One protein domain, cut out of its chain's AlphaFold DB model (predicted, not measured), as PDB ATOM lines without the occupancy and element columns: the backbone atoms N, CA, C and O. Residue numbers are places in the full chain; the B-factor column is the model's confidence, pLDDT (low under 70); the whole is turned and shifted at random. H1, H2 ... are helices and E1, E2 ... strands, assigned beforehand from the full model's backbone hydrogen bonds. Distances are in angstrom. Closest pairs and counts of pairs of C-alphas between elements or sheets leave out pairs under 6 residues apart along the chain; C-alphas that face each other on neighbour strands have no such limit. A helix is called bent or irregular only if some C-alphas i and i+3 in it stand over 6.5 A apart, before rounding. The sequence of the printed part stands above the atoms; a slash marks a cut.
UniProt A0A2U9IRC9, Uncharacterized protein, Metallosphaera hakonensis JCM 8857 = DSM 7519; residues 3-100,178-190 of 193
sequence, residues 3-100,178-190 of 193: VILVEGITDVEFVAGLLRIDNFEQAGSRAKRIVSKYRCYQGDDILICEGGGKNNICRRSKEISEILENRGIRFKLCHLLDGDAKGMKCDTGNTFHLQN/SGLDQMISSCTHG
ATOM      1  N   VAL A   3      64.873  -1.508 243.213       96.50
ATOM      2  CA  VAL A   3      64.059  -0.494 242.562       96.50
ATOM      3  C   VAL A   3      64.024   0.725 243.468       96.50
ATOM      4  O   VAL A   3      63.561   0.641 244.603       96.50
ATOM      5  N   ILE A   4      64.535   1.849 242.977       97.19
ATOM      6  CA  ILE A   4      64.554   3.120 243.697       97.19
ATOM      7  C   ILE A   4      63.611   4.073 242.976       97.19
ATOM      8  O   ILE A   4      63.822   4.396 241.810       97.19
ATOM      9  N   LEU A   5      62.571   4.532 243.662       97.56
ATOM     10  CA  LEU A   5      61.741   5.627 243.183       97.56
ATOM     11  C   LEU A   5      62.159   6.920 243.867       97.56
ATOM     12  O   LEU A   5      62.332   6.973 245.081       97.56
ATOM     13  N   VAL A   6      62.260   7.972 243.073       97.25
ATOM     14  CA  VAL A   6      62.566   9.332 243.526       97.25
ATOM     15  C   VAL A   6      61.493  10.288 243.028       97.25
ATOM     16  O   VAL A   6      60.701   9.919 242.165       97.25
ATOM     17  N   GLU A   7      61.415  11.509 243.543       94.56
ATOM     18  CA  GLU A   7      60.307  12.407 243.205       94.56
ATOM     19  C   GLU A   7      60.290  12.849 241.739       94.56
ATOM     20  O   GLU A   7      59.272  12.674 241.057       94.56
ATOM     21  N   GLY A   8      61.398  13.401 241.248       94.50
ATOM     22  CA  GLY A   8      61.506  13.987 239.919       94.50
ATOM     23  C   GLY A   8      62.742  13.532 239.150       94.50
ATOM     24  O   GLY A   8      63.594  12.790 239.631       94.50
ATOM     25  N   ILE A   9      62.839  13.987 237.900       92.88
ATOM     26  CA  ILE A   9      63.945  13.612 237.009       92.88
ATOM     27  C   ILE A   9      65.316  14.090 237.506       92.88
ATOM     28  O   ILE A   9      66.310  13.390 237.342       92.88
ATOM     29  N   THR A  10      65.378  15.250 238.155       94.12
ATOM     30  CA  THR A  10      66.625  15.775 238.719       94.12
ATOM     31  C   THR A  10      67.171  14.854 239.819       94.12
ATOM     32  O   THR A  10      68.375  14.606 239.874       94.12
ATOM     33  N   ASP A  11      66.286  14.277 240.635       96.12
ATOM     34  CA  ASP A  11      66.642  13.317 241.685       96.12
ATOM     35  C   ASP A  11      67.110  11.987 241.094       96.12
ATOM     36  O   ASP A  11      68.023  11.351 241.618       96.12
ATOM     37  N   VAL A  12      66.520  11.577 239.963       96.25
ATOM     38  CA  VAL A  12      66.955  10.377 239.237       96.25
ATOM     39  C   VAL A  12      68.397  10.549 238.785       96.25
ATOM     40  O   VAL A  12      69.197   9.632 238.951       96.25
ATOM     41  N   GLU A  13      68.734  11.714 238.228       95.44
ATOM     42  CA  GLU A  13      70.092  11.989 237.763       95.44
ATOM     43  C   GLU A  13      71.098  12.007 238.918       95.44
ATOM     44  O   GLU A  13      72.178  11.430 238.812       95.44
ATOM     45  N   PHE A  14      70.719  12.577 240.059       97.19
ATOM     46  CA  PHE A  14      71.532  12.539 241.268       97.19
ATOM     47  C   PHE A  14      71.776  11.115 241.783       97.19
ATOM     48  O   PHE A  14      72.927  10.718 241.966       97.19
ATOM     49  N   VAL A  15      70.719  10.315 241.964       96.25
ATOM     50  CA  VAL A  15      70.849   8.933 242.458       96.25
ATOM     51  C   VAL A  15      71.615   8.059 241.467       96.25
ATOM     52  O   VAL A  15      72.435   7.240 241.873       96.25
ATOM     53  N   ALA A  16      71.421   8.256 240.164       94.88
ATOM     54  CA  ALA A  16      72.221   7.585 239.147       94.88
ATOM     55  C   ALA A  16      73.715   7.934 239.264       94.88
ATOM     56  O   ALA A  16      74.551   7.053 239.080       94.88
ATOM     57  N   GLY A  17      74.057   9.175 239.624       95.00
ATOM     58  CA  GLY A  17      75.440   9.583 239.878       95.00
ATOM     59  C   GLY A  17      76.038   8.883 241.096       95.00
ATOM     60  O   GLY A  17      77.153   8.371 241.011       95.00
ATOM     61  N   LEU A  18      75.276   8.778 242.191       94.50
ATOM     62  CA  LEU A  18      75.697   8.054 243.402       94.50
ATOM     63  C   LEU A  18      75.965   6.579 243.103       94.50
ATOM     64  O   LEU A  18      76.883   5.983 243.649       94.50
ATOM     65  N   LEU A  19      75.164   5.997 242.213       92.69
ATOM     66  CA  LEU A  19      75.235   4.586 241.846       92.69
ATOM     67  C   LEU A  19      76.108   4.324 240.611       92.69
ATOM     68  O   LEU A  19      76.071   3.221 240.070       92.69
ATOM     69  N   ARG A  20      76.893   5.320 240.171       92.12
ATOM     70  CA  ARG A  20      77.852   5.217 239.053       92.12
ATOM     71  C   ARG A  20      77.220   4.723 237.746       92.12
ATOM     72  O   ARG A  20      77.772   3.895 237.024       92.12
ATOM     73  N   ILE A  21      76.017   5.217 237.457       92.00
ATOM     74  CA  ILE A  21      75.335   5.012 236.180       92.00
ATOM     75  C   ILE A  21      75.659   6.204 235.277       92.00
ATOM     76  O   ILE A  21      75.068   7.277 235.398       92.00
ATOM     77  N   ASP A  22      76.597   6.001 234.354       85.88
ATOM     78  CA  ASP A  22      77.200   7.104 233.590       85.88
ATOM     79  C   ASP A  22      76.494   7.350 232.247       85.88
ATOM     80  O   ASP A  22      76.448   8.473 231.746       85.88
ATOM     81  N   ASN A  23      75.912   6.303 231.654       88.38
ATOM     82  CA  ASN A  23      75.258   6.366 230.346       88.38
ATOM     83  C   ASN A  23      73.727   6.296 230.479       88.38
ATOM     84  O   ASN A  23      73.131   5.217 230.416       88.38
ATOM     85  N   PHE A  24      73.081   7.456 230.633       88.12
ATOM     86  CA  PHE A  24      71.621   7.559 230.784       88.12
ATOM     87  C   PHE A  24      70.837   7.067 229.571       88.12
ATOM     88  O   PHE A  24      69.751   6.516 229.736       88.12
ATOM     89  N   GLU A  25      71.352   7.240 228.353       89.44
ATOM     90  CA  GLU A  25      70.649   6.795 227.147       89.44
ATOM     91  C   GLU A  25      70.572   5.267 227.100       89.44
ATOM     92  O   GLU A  25      69.496   4.682 226.917       89.44
ATOM     93  N   GLN A  26      71.702   4.605 227.348       93.81
ATOM     94  CA  GLN A  26      71.759   3.153 227.433       93.81
ATOM     95  C   GLN A  26      70.977   2.637 228.646       93.81
ATOM     96  O   GLN A  26      70.200   1.690 228.512       93.81
ATOM     97  N   ALA A  27      71.125   3.265 229.816       94.50
ATOM     98  CA  ALA A  27      70.394   2.897 231.026       94.50
ATOM     99  C   ALA A  27      68.874   3.027 230.846       94.50
ATOM    100  O   ALA A  27      68.127   2.126 231.231       94.50
ATOM    101  N   GLY A  28      68.406   4.097 230.198       95.44
ATOM    102  CA  GLY A  28      66.997   4.289 229.867       95.44
ATOM    103  C   GLY A  28      66.496   3.270 228.843       95.44
ATOM    104  O   GLY A  28      65.403   2.721 228.981       95.44
ATOM    105  N   SER A  29      67.312   2.950 227.837       95.00
ATOM    106  CA  SER A  29      66.985   1.931 226.831       95.00
ATOM    107  C   SER A  29      66.880   0.526 227.430       95.00
ATOM    108  O   SER A  29      65.997  -0.238 227.037       95.00
ATOM    109  N   ARG A  30      67.740   0.186 228.401       95.00
ATOM    110  CA  ARG A  30      67.644  -1.056 229.187       95.00
ATOM    111  C   ARG A  30      66.356  -1.077 230.014       95.00
ATOM    112  O   ARG A  30      65.553  -1.994 229.853       95.00
ATOM    113  N   ALA A  31      66.096  -0.015 230.779       96.12
ATOM    114  CA  ALA A  31      64.913   0.092 231.630       96.12
ATOM    115  C   ALA A  31      63.594  -0.040 230.856       96.12
ATOM    116  O   ALA A  31      62.693  -0.743 231.311       96.12
ATOM    117  N   LYS A  32      63.494   0.547 229.653       96.00
ATOM    118  CA  LYS A  32      62.303   0.445 228.787       96.00
ATOM    119  C   LYS A  32      61.911  -0.994 228.431       96.00
ATOM    120  O   LYS A  32      60.747  -1.236 228.121       96.00
ATOM    121  N   ARG A  33      62.849  -1.949 228.473       94.25
ATOM    122  CA  ARG A  33      62.569  -3.380 228.236       94.25
ATOM    123  C   ARG A  33      61.842  -4.031 229.418       94.25
ATOM    124  O   ARG A  33      61.147  -5.032 229.233       94.25
ATOM    125  N   ILE A  34      61.988  -3.456 230.612       92.88
ATOM    126  CA  ILE A  34      61.373  -3.913 231.861       92.88
ATOM    127  C   ILE A  34      60.095  -3.116 232.138       92.88
ATOM    128  O   ILE A  34      59.010  -3.688 232.207       92.88
ATOM    129  N   VAL A  35      60.224  -1.791 232.235       94.06
ATOM    130  CA  VAL A  35      59.149  -0.847 232.547       94.06
ATOM    131  C   VAL A  35      59.115   0.224 231.458       94.06
ATOM    132  O   VAL A  35      59.911   1.158 231.460       94.06
ATOM    133  N   SER A  36      58.192   0.096 230.504       93.12
ATOM    134  CA  SER A  36      58.073   1.033 229.374       93.12
ATOM    135  C   SER A  36      57.204   2.261 229.673       93.12
ATOM    136  O   SER A  36      57.343   3.281 229.001       93.12
ATOM    137  N   LYS A  37      56.306   2.168 230.666       93.19
ATOM    138  CA  LYS A  37      55.308   3.204 230.997       93.19
ATOM    139  C   LYS A  37      55.909   4.427 231.698       93.19
ATOM    140  O   LYS A  37      55.384   5.526 231.549       93.19
ATOM    141  N   TYR A  38      56.986   4.245 232.460       94.94
ATOM    142  CA  TYR A  38      57.589   5.299 233.279       94.94
ATOM    143  C   TYR A  38      59.007   5.613 232.827       94.94
ATOM    144  O   TYR A  38      59.693   4.782 232.228       94.94
ATOM    145  N   ARG A  39      59.458   6.830 233.133       95.06
ATOM    146  CA  ARG A  39      60.848   7.210 232.929       95.06
ATOM    147  C   ARG A  39      61.693   6.552 234.020       95.06
ATOM    148  O   ARG A  39      61.649   6.957 235.180       95.06
ATOM    149  N   CYS A  40      62.436   5.530 233.619       96.81
ATOM    150  CA  CYS A  40      63.333   4.778 234.479       96.81
ATOM    151  C   CYS A  40      64.691   4.578 233.802       96.81
ATOM    152  O   CYS A  40      64.805   4.669 232.579       96.81
ATOM    153  N   TYR A  41      65.700   4.261 234.607       96.38
ATOM    154  CA  TYR A  41      67.077   4.030 234.192       96.38
ATOM    155  C   TYR A  41      67.604   2.801 234.912       96.38
ATOM    156  O   TYR A  41      67.512   2.692 236.133       96.38
ATOM    157  N   GLN A  42      68.124   1.857 234.138       94.75
ATOM    158  CA  GLN A  42      68.614   0.591 234.648       94.75
ATOM    159  C   GLN A  42      70.148   0.597 234.650       94.75
ATOM    160  O   GLN A  42      70.774   0.785 233.599       94.75
ATOM    161  N   GLY A  43      70.722   0.393 235.837       89.50
ATOM    162  CA  GLY A  43      72.105  -0.036 236.061       89.50
ATOM    163  C   GLY A  43      72.215  -1.553 235.898       89.50
ATOM    164  O   GLY A  43      71.482  -2.126 235.104       89.50
ATOM    165  N   ASP A  44      73.100  -2.224 236.624       86.06
ATOM    166  CA  ASP A  44      73.180  -3.690 236.556       86.06
ATOM    167  C   ASP A  44      71.940  -4.331 237.211       86.06
ATOM    168  O   ASP A  44      70.925  -4.564 236.550       86.06
ATOM    169  N   ASP A  45      71.959  -4.509 238.532       89.25
ATOM    170  CA  ASP A  45      70.825  -5.036 239.305       89.25
ATOM    171  C   ASP A  45      69.943  -3.941 239.923       89.25
ATOM    172  O   ASP A  45      69.190  -4.196 240.867       89.25
ATOM    173  N   ILE A  46      70.014  -2.717 239.390       93.44
ATOM    174  CA  ILE A  46      69.328  -1.529 239.915       93.44
ATOM    175  C   ILE A  46      68.446  -0.897 238.841       93.44
ATOM    176  O   ILE A  46      68.885  -0.676 237.715       93.44
ATOM    177  N   LEU A  47      67.223  -0.536 239.217       96.12
ATOM    178  CA  LEU A  47      66.286   0.253 238.432       96.12
ATOM    179  C   LEU A  47      65.917   1.523 239.209       96.12
ATOM    180  O   LEU A  47      65.350   1.442 240.292       96.12
ATOM    181  N   ILE A  48      66.208   2.697 238.658       97.25
ATOM    182  CA  ILE A  48      65.830   3.989 239.244       97.25
ATOM    183  C   ILE A  48      64.671   4.554 238.429       97.25
ATOM    184  O   ILE A  48      64.773   4.625 237.207       97.25
ATOM    185  N   CYS A  49      63.580   4.957 239.070       97.56
ATOM    186  CA  CYS A  49      62.369   5.428 238.403       97.56
ATOM    187  C   CYS A  49      61.892   6.774 238.948       97.56
ATOM    188  O   CYS A  49      61.901   7.027 240.150       97.56
ATOM    189  N   GLU A  50      61.392   7.620 238.050       97.06
ATOM    190  CA  GLU A  50      60.741   8.875 238.415       97.06
ATOM    191  C   GLU A  50      59.321   8.635 238.971       97.06
ATOM    192  O   GLU A  50      58.432   8.087 238.305       97.06
ATOM    193  N   GLY A  51      59.078   9.132 240.179       95.69
ATOM    194  CA  GLY A  51      57.835   9.032 240.941       95.69
ATOM    195  C   GLY A  51      56.742  10.017 240.528       95.69
ATOM    196  O   GLY A  51      55.567   9.775 240.798       95.69
ATOM    197  N   GLY A  52      57.088  11.090 239.811       94.00
ATOM    198  CA  GLY A  52      56.132  12.100 239.343       94.00
ATOM    199  C   GLY A  52      55.656  13.042 240.447       94.00
ATOM    200  O   GLY A  52      54.490  13.448 240.449       94.00
ATOM    201  N   GLY A  53      56.546  13.345 241.388       92.88
ATOM    202  CA  GLY A  53      56.297  14.144 242.580       92.88
ATOM    203  C   GLY A  53      55.648  13.363 243.725       92.88
ATOM    204  O   GLY A  53      55.101  12.269 243.545       92.88
ATOM    205  N   LYS A  54      55.665  13.980 244.911       90.25
ATOM    206  CA  LYS A  54      55.153  13.435 246.185       90.25
ATOM    207  C   LYS A  54      53.763  12.827 246.049       90.25
ATOM    208  O   LYS A  54      53.536  11.687 246.426       90.25
ATOM    209  N   ASN A  55      52.846  13.529 245.389       90.88
ATOM    210  CA  ASN A  55      51.454  13.086 245.260       90.88
ATOM    211  C   ASN A  55      51.271  11.826 244.393       90.88
ATOM    212  O   ASN A  55      50.212  11.206 244.436       90.88
ATOM    213  N   ASN A  56      52.267  11.443 243.587       95.81
ATOM    214  CA  ASN A  56      52.160  10.318 242.655       95.81
ATOM    215  C   ASN A  56      53.071   9.142 242.993       95.81
ATOM    216  O   ASN A  56      52.776   8.029 242.553       95.81
ATOM    217  N   ILE A  57      54.146   9.360 243.753       96.25
ATOM    218  CA  ILE A  57      55.193   8.353 243.933       96.25
ATOM    219  C   ILE A  57      54.656   7.042 244.516       96.25
ATOM    220  O   ILE A  57      54.956   5.984 243.974       96.25
ATOM    221  N   CYS A  58      53.769   7.082 245.518       96.12
ATOM    222  CA  CYS A  58      53.198   5.857 246.091       96.12
ATOM    223  C   CYS A  58      52.288   5.101 245.113       96.12
ATOM    224  O   CYS A  58      52.263   3.872 245.126       96.12
ATOM    225  N   ARG A  59      51.561   5.815 244.242       96.81
ATOM    226  CA  ARG A  59      50.756   5.188 243.185       96.81
ATOM    227  C   ARG A  59      51.660   4.532 242.145       96.81
ATOM    228  O   ARG A  59      51.478   3.355 241.855       96.81
ATOM    229  N   ARG A  60      52.658   5.263 241.633       96.94
ATOM    230  CA  ARG A  60      53.609   4.722 240.647       96.94
ATOM    231  C   ARG A  60      54.402   3.551 241.205       96.94
ATOM    232  O   ARG A  60      54.691   2.618 240.474       96.94
ATOM    233  N   SER A  61      54.706   3.586 242.495       97.06
ATOM    234  CA  SER A  61      55.338   2.487 243.213       97.06
ATOM    235  C   SER A  61      54.524   1.197 243.126       97.06
ATOM    236  O   SER A  61      55.061   0.176 242.716       97.06
ATOM    237  N   LYS A  62      53.215   1.260 243.423       97.56
ATOM    238  CA  LYS A  62      52.291   0.117 243.291       97.56
ATOM    239  C   LYS A  62      52.259  -0.408 241.853       97.56
ATOM    240  O   LYS A  62      52.491  -1.589 241.629       97.56
ATOM    241  N   GLU A  63      52.083   0.485 240.882       97.62
ATOM    242  CA  GLU A  63      52.022   0.108 239.463       97.62
ATOM    243  C   GLU A  63      53.340  -0.512 238.954       97.62
ATOM    244  O   GLU A  63      53.322  -1.441 238.150       97.62
ATOM    245  N   ILE A  64      54.499  -0.015 239.402       97.00
ATOM    246  CA  ILE A  64      55.807  -0.580 239.038       97.00
ATOM    247  C   ILE A  64      55.995  -1.955 239.680       97.00
ATOM    248  O   ILE A  64      56.426  -2.873 238.981       97.00
ATOM    249  N   SER A  65      55.646  -2.116 240.960       97.12
ATOM    250  CA  SER A  65      55.678  -3.416 241.636       97.12
ATOM    251  C   SER A  65      54.858  -4.456 240.875       97.12
ATOM    252  O   SER A  65      55.398  -5.495 240.509       97.12
ATOM    253  N   GLU A  66      53.613  -4.139 240.512       97.31
ATOM    254  CA  GLU A  66      52.744  -5.035 239.738       97.31
ATOM    255  C   GLU A  66      53.367  -5.428 238.386       97.31
ATOM    256  O   GLU A  66      53.302  -6.585 237.971       97.31
ATOM    257  N   ILE A  67      54.009  -4.488 237.677       96.81
ATOM    258  CA  ILE A  67      54.700  -4.783 236.407       96.81
ATOM    259  C   ILE A  67      55.850  -5.777 236.619       96.81
ATOM    260  O   ILE A  67      56.046  -6.671 235.792       96.81
ATOM    261  N   LEU A  68      56.628  -5.611 237.690       96.44
ATOM    262  CA  LEU A  68      57.779  -6.463 237.990       96.44
ATOM    263  C   LEU A  68      57.347  -7.857 238.464       96.44
ATOM    264  O   LEU A  68      57.891  -8.854 237.984       96.44
ATOM    265  N   GLU A  69      56.328  -7.932 239.321       96.38
ATOM    266  CA  GLU A  69      55.733  -9.183 239.807       96.38
ATOM    267  C   GLU A  69      55.148 -10.009 238.659       96.38
ATOM    268  O   GLU A  69      55.466 -11.190 238.525       96.38
ATOM    269  N   ASN A  70      54.387  -9.377 237.757       96.56
ATOM    270  CA  ASN A  70      53.826 -10.037 236.572       96.56
ATOM    271  C   ASN A  70      54.898 -10.591 235.620       96.56
ATOM    272  O   ASN A  70      54.623 -11.474 234.808       96.56
ATOM    273  N   ARG A  71      56.131 -10.080 235.706       94.88
ATOM    274  CA  ARG A  71      57.293 -10.568 234.950       94.88
ATOM    275  C   ARG A  71      58.125 -11.593 235.723       94.88
ATOM    276  O   ARG A  71      59.156 -12.025 235.214       94.88
ATOM    277  N   GLY A  72      57.715 -11.968 236.936       95.75
ATOM    278  CA  GLY A  72      58.449 -12.886 237.807       95.75
ATOM    279  C   GLY A  72      59.782 -12.324 238.310       95.75
ATOM    280  O   GLY A  72      60.665 -13.088 238.700       95.75
ATOM    281  N   ILE A  73      59.964 -11.001 238.279       94.50
ATOM    282  CA  ILE A  73      61.196 -10.357 238.732       94.50
ATOM    283  C   ILE A  73      61.103 -10.177 240.243       94.50
ATOM    284  O   ILE A  73      60.217  -9.482 240.724       94.50
ATOM    285  N   ARG A  74      62.039 -10.757 241.002       93.56
ATOM    286  CA  ARG A  74      62.166 -10.469 242.438       93.56
ATOM    287  C   ARG A  74      62.840  -9.126 242.651       93.56
ATOM    288  O   ARG A  74      63.899  -8.857 242.060       93.56
ATOM    289  N   PHE A  75      62.267  -8.302 243.521       94.12
ATOM    290  CA  PHE A  75      62.813  -6.982 243.784       94.12
ATOM    291  C   PHE A  75      62.689  -6.508 245.228       94.12
ATOM    292  O   PHE A  75      61.838  -6.954 245.987       94.12
ATOM    293  N   LYS A  76      63.554  -5.552 245.572       93.56
ATOM    294  CA  LYS A  76      63.457  -4.727 246.774       93.56
ATOM    295  C   LYS A  76      63.153  -3.295 246.361       93.56
ATOM    296  O   LYS A  76      63.857  -2.748 245.515       93.56
ATOM    297  N   LEU A  77      62.125  -2.704 246.958       95.56
ATOM    298  CA  LEU A  77      61.638  -1.376 246.602       95.56
ATOM    299  C   LEU A  77      61.987  -0.347 247.674       95.56
ATOM    300  O   LEU A  77      61.758  -0.569 248.867       95.56
ATOM    301  N   CYS A  78      62.500   0.790 247.226       96.56
ATOM    302  CA  CYS A  78      62.846   1.920 248.064       96.56
ATOM    303  C   CYS A  78      62.332   3.225 247.463       96.56
ATOM    304  O   CYS A  78      62.283   3.383 246.243       96.56
ATOM    305  N   HIS A  79      61.996   4.175 248.327       96.69
ATOM    306  CA  HIS A  79      61.645   5.542 247.955       96.69
ATOM    307  C   HIS A  79      62.641   6.496 248.591       96.69
ATOM    308  O   HIS A  79      62.911   6.370 249.783       96.69
ATOM    309  N   LEU A  80      63.143   7.461 247.830       96.50
ATOM    310  CA  LEU A  80      63.846   8.618 248.375       96.50
ATOM    311  C   LEU A  80      63.020   9.864 248.090       96.50
ATOM    312  O   LEU A  80      62.736  10.176 246.933       96.50
ATOM    313  N   LEU A  81      62.625  10.540 249.161       96.44
ATOM    314  CA  LEU A  81      61.838  11.764 249.122       96.44
ATOM    315  C   LEU A  81      62.628  12.945 249.679       96.44
ATOM    316  O   LEU A  81      63.574  12.780 250.455       96.44
ATOM    317  N   ASP A  82      62.184  14.142 249.325       95.44
ATOM    318  CA  ASP A  82      62.670  15.380 249.914       95.44
ATOM    319  C   ASP A  82      62.383  15.431 251.426       95.44
ATOM    320  O   ASP A  82      61.439  14.824 251.946       95.44
ATOM    321  N   GLY A  83      63.196  16.179 252.175       94.81
ATOM    322  CA  GLY A  83      63.050  16.289 253.627       94.81
ATOM    323  C   GLY A  83      61.801  17.049 254.081       94.81
ATOM    324  O   GLY A  83      61.346  16.852 255.205       94.81
ATOM    325  N   ASP A  84      61.205  17.887 253.237       93.44
ATOM    326  CA  ASP A  84      59.895  18.504 253.491       93.44
ATOM    327  C   ASP A  84      58.712  17.548 253.227       93.44
ATOM    328  O   ASP A  84      57.578  17.872 253.575       93.44
ATOM    329  N   ALA A  85      58.958  16.358 252.669       93.00
ATOM    330  CA  ALA A  85      57.988  15.267 252.603       93.00
ATOM    331  C   ALA A  85      58.006  14.380 253.862       93.00
ATOM    332  O   ALA A  85      57.299  13.371 253.906       93.00
ATOM    333  N   LYS A  86      58.805  14.727 254.890       88.44
ATOM    334  CA  LYS A  86      58.916  13.957 256.141       88.44
ATOM    335  C   LYS A  86      57.535  13.650 256.720       88.44
ATOM    336  O   LYS A  86      56.769  14.541 257.069       88.44
ATOM    337  N   GLY A  87      57.255  12.356 256.847       86.00
ATOM    338  CA  GLY A  87      55.970  11.827 257.313       86.00
ATOM    339  C   GLY A  87      55.195  11.089 256.224       86.00
ATOM    340  O   GLY A  87      54.357  10.250 256.548       86.00
ATOM    341  N   MET A  88      55.523  11.318 254.950       92.00
ATOM    342  CA  MET A  88      55.025  10.498 253.856       92.00
ATOM    343  C   MET A  88      55.629   9.090 253.923       92.00
ATOM    344  O   MET A  88      56.817   8.910 254.188       92.00
ATOM    345  N   LYS A  89      54.799   8.071 253.687       92.94
ATOM    346  CA  LYS A  89      55.216   6.670 253.571       92.94
ATOM    347  C   LYS A  89      54.401   5.992 252.482       92.94
ATOM    348  O   LYS A  89      53.208   6.264 252.350       92.94
ATOM    349  N   CYS A  90      55.037   5.105 251.726       92.75
ATOM    350  CA  CYS A  90      54.356   4.261 250.753       92.75
ATOM    351  C   CYS A  90      54.334   2.809 251.248       92.75
ATOM    352  O   CYS A  90      55.372   2.275 251.616       92.75
ATOM    353  N   ASP A  91      53.190   2.126 251.161       92.31
ATOM    354  CA  ASP A  91      53.024   0.747 251.675       92.31
ATOM    355  C   ASP A  91      53.832  -0.329 250.924       92.31
ATOM    356  O   ASP A  91      53.786  -1.505 251.264       92.31
ATOM    357  N   THR A  92      54.513   0.047 249.843       90.94
ATOM    358  CA  THR A  92      55.124  -0.883 248.879       90.94
ATOM    359  C   THR A  92      56.623  -1.071 249.070       90.94
ATOM    360  O   THR A  92      57.218  -1.901 248.391       90.94
ATOM    361  N   GLY A  93      57.254  -0.304 249.958       90.06
ATOM    362  CA  GLY A  93      58.700  -0.345 250.137       90.06
ATOM    363  C   GLY A  93      59.182   0.544 251.274       90.06
ATOM    364  O   GLY A  93      58.395   1.181 251.971       90.06
ATOM    365  N   ASN A  94      60.499   0.585 251.455       94.69
ATOM    366  CA  ASN A  94      61.108   1.419 252.485       94.69
ATOM    367  C   ASN A  94      61.208   2.865 251.994       94.69
ATOM    368  O   ASN A  94      61.858   3.133 250.985       94.69
ATOM    369  N   THR A  95      60.594   3.796 252.722       95.69
ATOM    370  CA  THR A  95      60.662   5.229 252.412       95.69
ATOM    371  C   THR A  95      61.746   5.912 253.244       95.69
ATOM    372  O   THR A  95      61.694   5.908 254.475       95.69
ATOM    373  N   PHE A  96      62.695   6.538 252.559       95.75
ATOM    374  CA  PHE A  96      63.767   7.356 253.110       95.75
ATOM    375  C   PHE A  96      63.539   8.818 252.731       95.75
ATOM    376  O   PHE A  96      62.903   9.120 251.722       95.75
ATOM    377  N   HIS A  97      64.057   9.726 253.550       96.62
ATOM    378  CA  HIS A  97      63.901  11.163 253.348       96.62
ATOM    379  C   HIS A  97      65.246  11.843 253.495       96.62
ATOM    380  O   HIS A  97      65.974  11.522 254.435       96.62
ATOM    381  N   LEU A  98      65.527  12.819 252.641       96.62
ATOM    382  CA  LEU A  98      66.680  13.692 252.822       96.62
ATOM    383  C   LEU A  98      66.621  14.390 254.192       96.62
ATOM    384  O   LEU A  98      65.552  14.718 254.730       96.62
ATOM    385  N   GLN A  99      67.788  14.619 254.789       94.88
ATOM    386  CA  GLN A  99      67.890  15.433 255.996       94.88
ATOM    387  C   GLN A  99      67.597  16.898 255.683       94.88
ATOM    388  O   GLN A  99      66.858  17.544 256.436       94.88
ATOM    389  N   ASN A 100      68.150  17.376 254.567       93.25
ATOM    390  CA  ASN A 100      67.887  18.699 254.018       93.25
ATOM    391  C   ASN A 100      66.473  18.773 253.438       93.25
ATOM    392  O   ASN A 100      65.883  17.758 253.076       93.25
ATOM    393  N   SER A 178      71.979  11.297 256.447       93.44
ATOM    394  CA  SER A 178      71.719   9.945 256.954       93.44
ATOM    395  C   SER A 178      70.563   9.249 256.240       93.44
ATOM    396  O   SER A 178      70.490   8.027 256.269       93.44
ATOM    397  N   GLY A 179      69.617   9.994 255.663       93.31
ATOM    398  CA  GLY A 179      68.508   9.397 254.927       93.31
ATOM    399  C   GLY A 179      68.984   8.799 253.612       93.31
ATOM    400  O   GLY A 179      68.607   7.678 253.267       93.31
ATOM    401  N   LEU A 180      69.880   9.515 252.933       94.62
ATOM    402  CA  LEU A 180      70.569   9.023 251.750       94.62
ATOM    403  C   LEU A 180      71.469   7.819 252.068       94.62
ATOM    404  O   LEU A 180      71.376   6.799 251.387       94.62
ATOM    405  N   ASP A 181      72.278   7.899 253.128       95.06
ATOM    406  CA  ASP A 181      73.147   6.802 253.581       95.06
ATOM    407  C   ASP A 181      72.356   5.538 253.947       95.06
ATOM    408  O   ASP A 181      72.677   4.432 253.505       95.06
ATOM    409  N   GLN A 182      71.251   5.699 254.679       92.94
ATOM    410  CA  GLN A 182      70.358   4.593 255.013       92.94
ATOM    411  C   GLN A 182      69.709   3.983 253.776       92.94
ATOM    412  O   GLN A 182      69.591   2.756 253.719       92.94
ATOM    413  N   MET A 183      69.298   4.799 252.800       93.31
ATOM    414  CA  MET A 183      68.760   4.296 251.539       93.31
ATOM    415  C   MET A 183      69.818   3.469 250.815       93.31
ATOM    416  O   MET A 183      69.542   2.327 250.465       93.31
ATOM    417  N   ILE A 184      71.030   3.996 250.622       90.75
ATOM    418  CA  ILE A 184      72.099   3.257 249.944       90.75
ATOM    419  C   ILE A 184      72.382   1.957 250.700       90.75
ATOM    420  O   ILE A 184      72.183   0.880 250.147       90.75
ATOM    421  N   SER A 185      72.698   2.019 251.989       88.19
ATOM    422  CA  SER A 185      73.011   0.837 252.800       88.19
ATOM    423  C   SER A 185      71.888  -0.210 252.798       88.19
ATOM    424  O   SER A 185      72.125  -1.400 252.580       88.19
ATOM    425  N   SER A 186      70.637   0.216 252.986       82.69
ATOM    426  CA  SER A 186      69.496  -0.700 253.083       82.69
ATOM    427  C   SER A 186      69.081  -1.260 251.730       82.69
ATOM    428  O   SER A 186      68.670  -2.419 251.649       82.69
ATOM    429  N   CYS A 187      69.125  -0.451 250.676       76.00
ATOM    430  CA  CYS A 187      68.618  -0.831 249.365       76.00
ATOM    431  C   CYS A 187      69.672  -1.587 248.562       76.00
ATOM    432  O   CYS A 187      69.290  -2.523 247.865       76.00
ATOM    433  N   THR A 188      70.965  -1.268 248.724       69.44
ATOM    434  CA  THR A 188      72.062  -1.866 247.948       69.44
ATOM    435  C   THR A 188      72.775  -3.044 248.600       69.44
ATOM    436  O   THR A 188      73.267  -3.898 247.868       69.44
ATOM    437  N   HIS A 189      72.747  -3.180 249.930       62.19
ATOM    438  CA  HIS A 189      73.470  -4.254 250.635       62.19
ATOM    439  C   HIS A 189      72.563  -5.243 251.398       62.19
ATOM    440  O   HIS A 189      73.057  -6.127 252.097       62.19
ATOM    441  N   GLY A 190      71.233  -5.121 251.294       52.25
ATOM    442  CA  GLY A 190      70.290  -6.002 251.998       52.25
ATOM    443  C   GLY A 190      69.887  -7.262 251.210       52.25
ATOM    444  O   GLY A 190      69.898  -7.234 249.979       52.25
TER     445      GLY A 190
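AT A GLANCE: This is residues 3 to 100 and 178 to 190 of the 193 residues of an uncharacterized protein of Metallosphaera hakonensis JCM 8857 = DSM 7519 (UniProt A0A2U9IRC9). A twisted sheet of five strands forms the middle of a three-layer domain, with H1 and H4 over different strands on one face and H3, the longest helix, on the other. H2 sits beside the edge strand E2, at the sheet's level, and extends the sheet at that end. The printed part has 111 residues with four named helices and five named strands, in the order E1 H1 H2 E2 E3 H3 E4 E5 H4. The sheet runs E2 E3 E1 E4 E5 and is mixed, E2 being antiparallel to its neighbour; the class is mixed, helices and strands. The whole is compact and rounded, with a radius of gyration of the C-alphas of 12.7 A and spans of 33 by 28 by 26 A.

HOW THE PARTS SIT: E1, residues 3 to 6, is an inner strand, parallel to E4, residues 76 to 81, at 12 degrees, with N 5 and O 78 2.8 A apart. E1 is also parallel to E3, residues 46 to 50, at 28 degrees, with N 4 and O 47 2.8 A apart. E2, residues 40 to 42, forms an antiparallel hairpin with E3, with N 41 and O 48 2.8 A apart. At the other edge E5, residues 94 to 97, is parallel to E4 at 21 degrees, with N 96 and O 79 2.8 A apart. H3, residues 54 to 70, lies over E1 at a height over the sheet of 8.9 A; their closest C-alphas, of Leu 5 and Ser 61, are 7.1 A apart. E3, H3 and E4 make a split strand-helix-strand unit, two strands running the same way with E1 between them, and its crossover is right-handed. On the opposite face H1, residues 9 to 18, lies over E3 and E1 at a height of 8.1 A; the closest C-alphas of H1 and E3, of Ile 9 and Glu 50, are 5.9 A apart. H4, residues 178 to 188, is on the same face as H1, over E4 and only just over E5, on which 3 of its C-alphas fall; the closest C-alphas of E5 and H4, of His 97 and Gly 179, are 5.2 A apart. H1 and H4 are apart. H2, residues 24 to 34, is at the sheet's level with a height of 1.8 A; its closest C-alpha pair with E2, Gly 28 and Tyr 41, is 4.3 A apart. Every O i to N i+4 pair is within hydrogen-bond range in H1 and H4, against 5 of 7 in H2 and 11 of 13 in H3.

IN THESE COORDINATES: E1 begins at C-alpha 3, (64.059, -0.494, 242.562). H3 is 25.4 A long and irregular, with C-alphas 55 and 58 7.5 A apart. E4 is 16.7 A long, H2 15.4 A, H4 14.9 A, H1 14.5 A, E3 13.6 A, E5 10.2 A, E1 10.0 A and E2 6.7 A. H4 ends at C-alpha 188, (72.062, -1.866, 247.948).

THE WHOLE: The two farthest C-alphas, of Gly 72 and Asn 100, are 36.7 A apart. Residues 101 to 177 are not printed, and C-alphas 100 and 178 are 10.0 A apart across this cut, which lies in the link from E5 to H4. The link from E4 to E5, residues 82 to 93, is long. The mean pLDDT of the printed part is 93.1, and residues 188 to 190 are under 70.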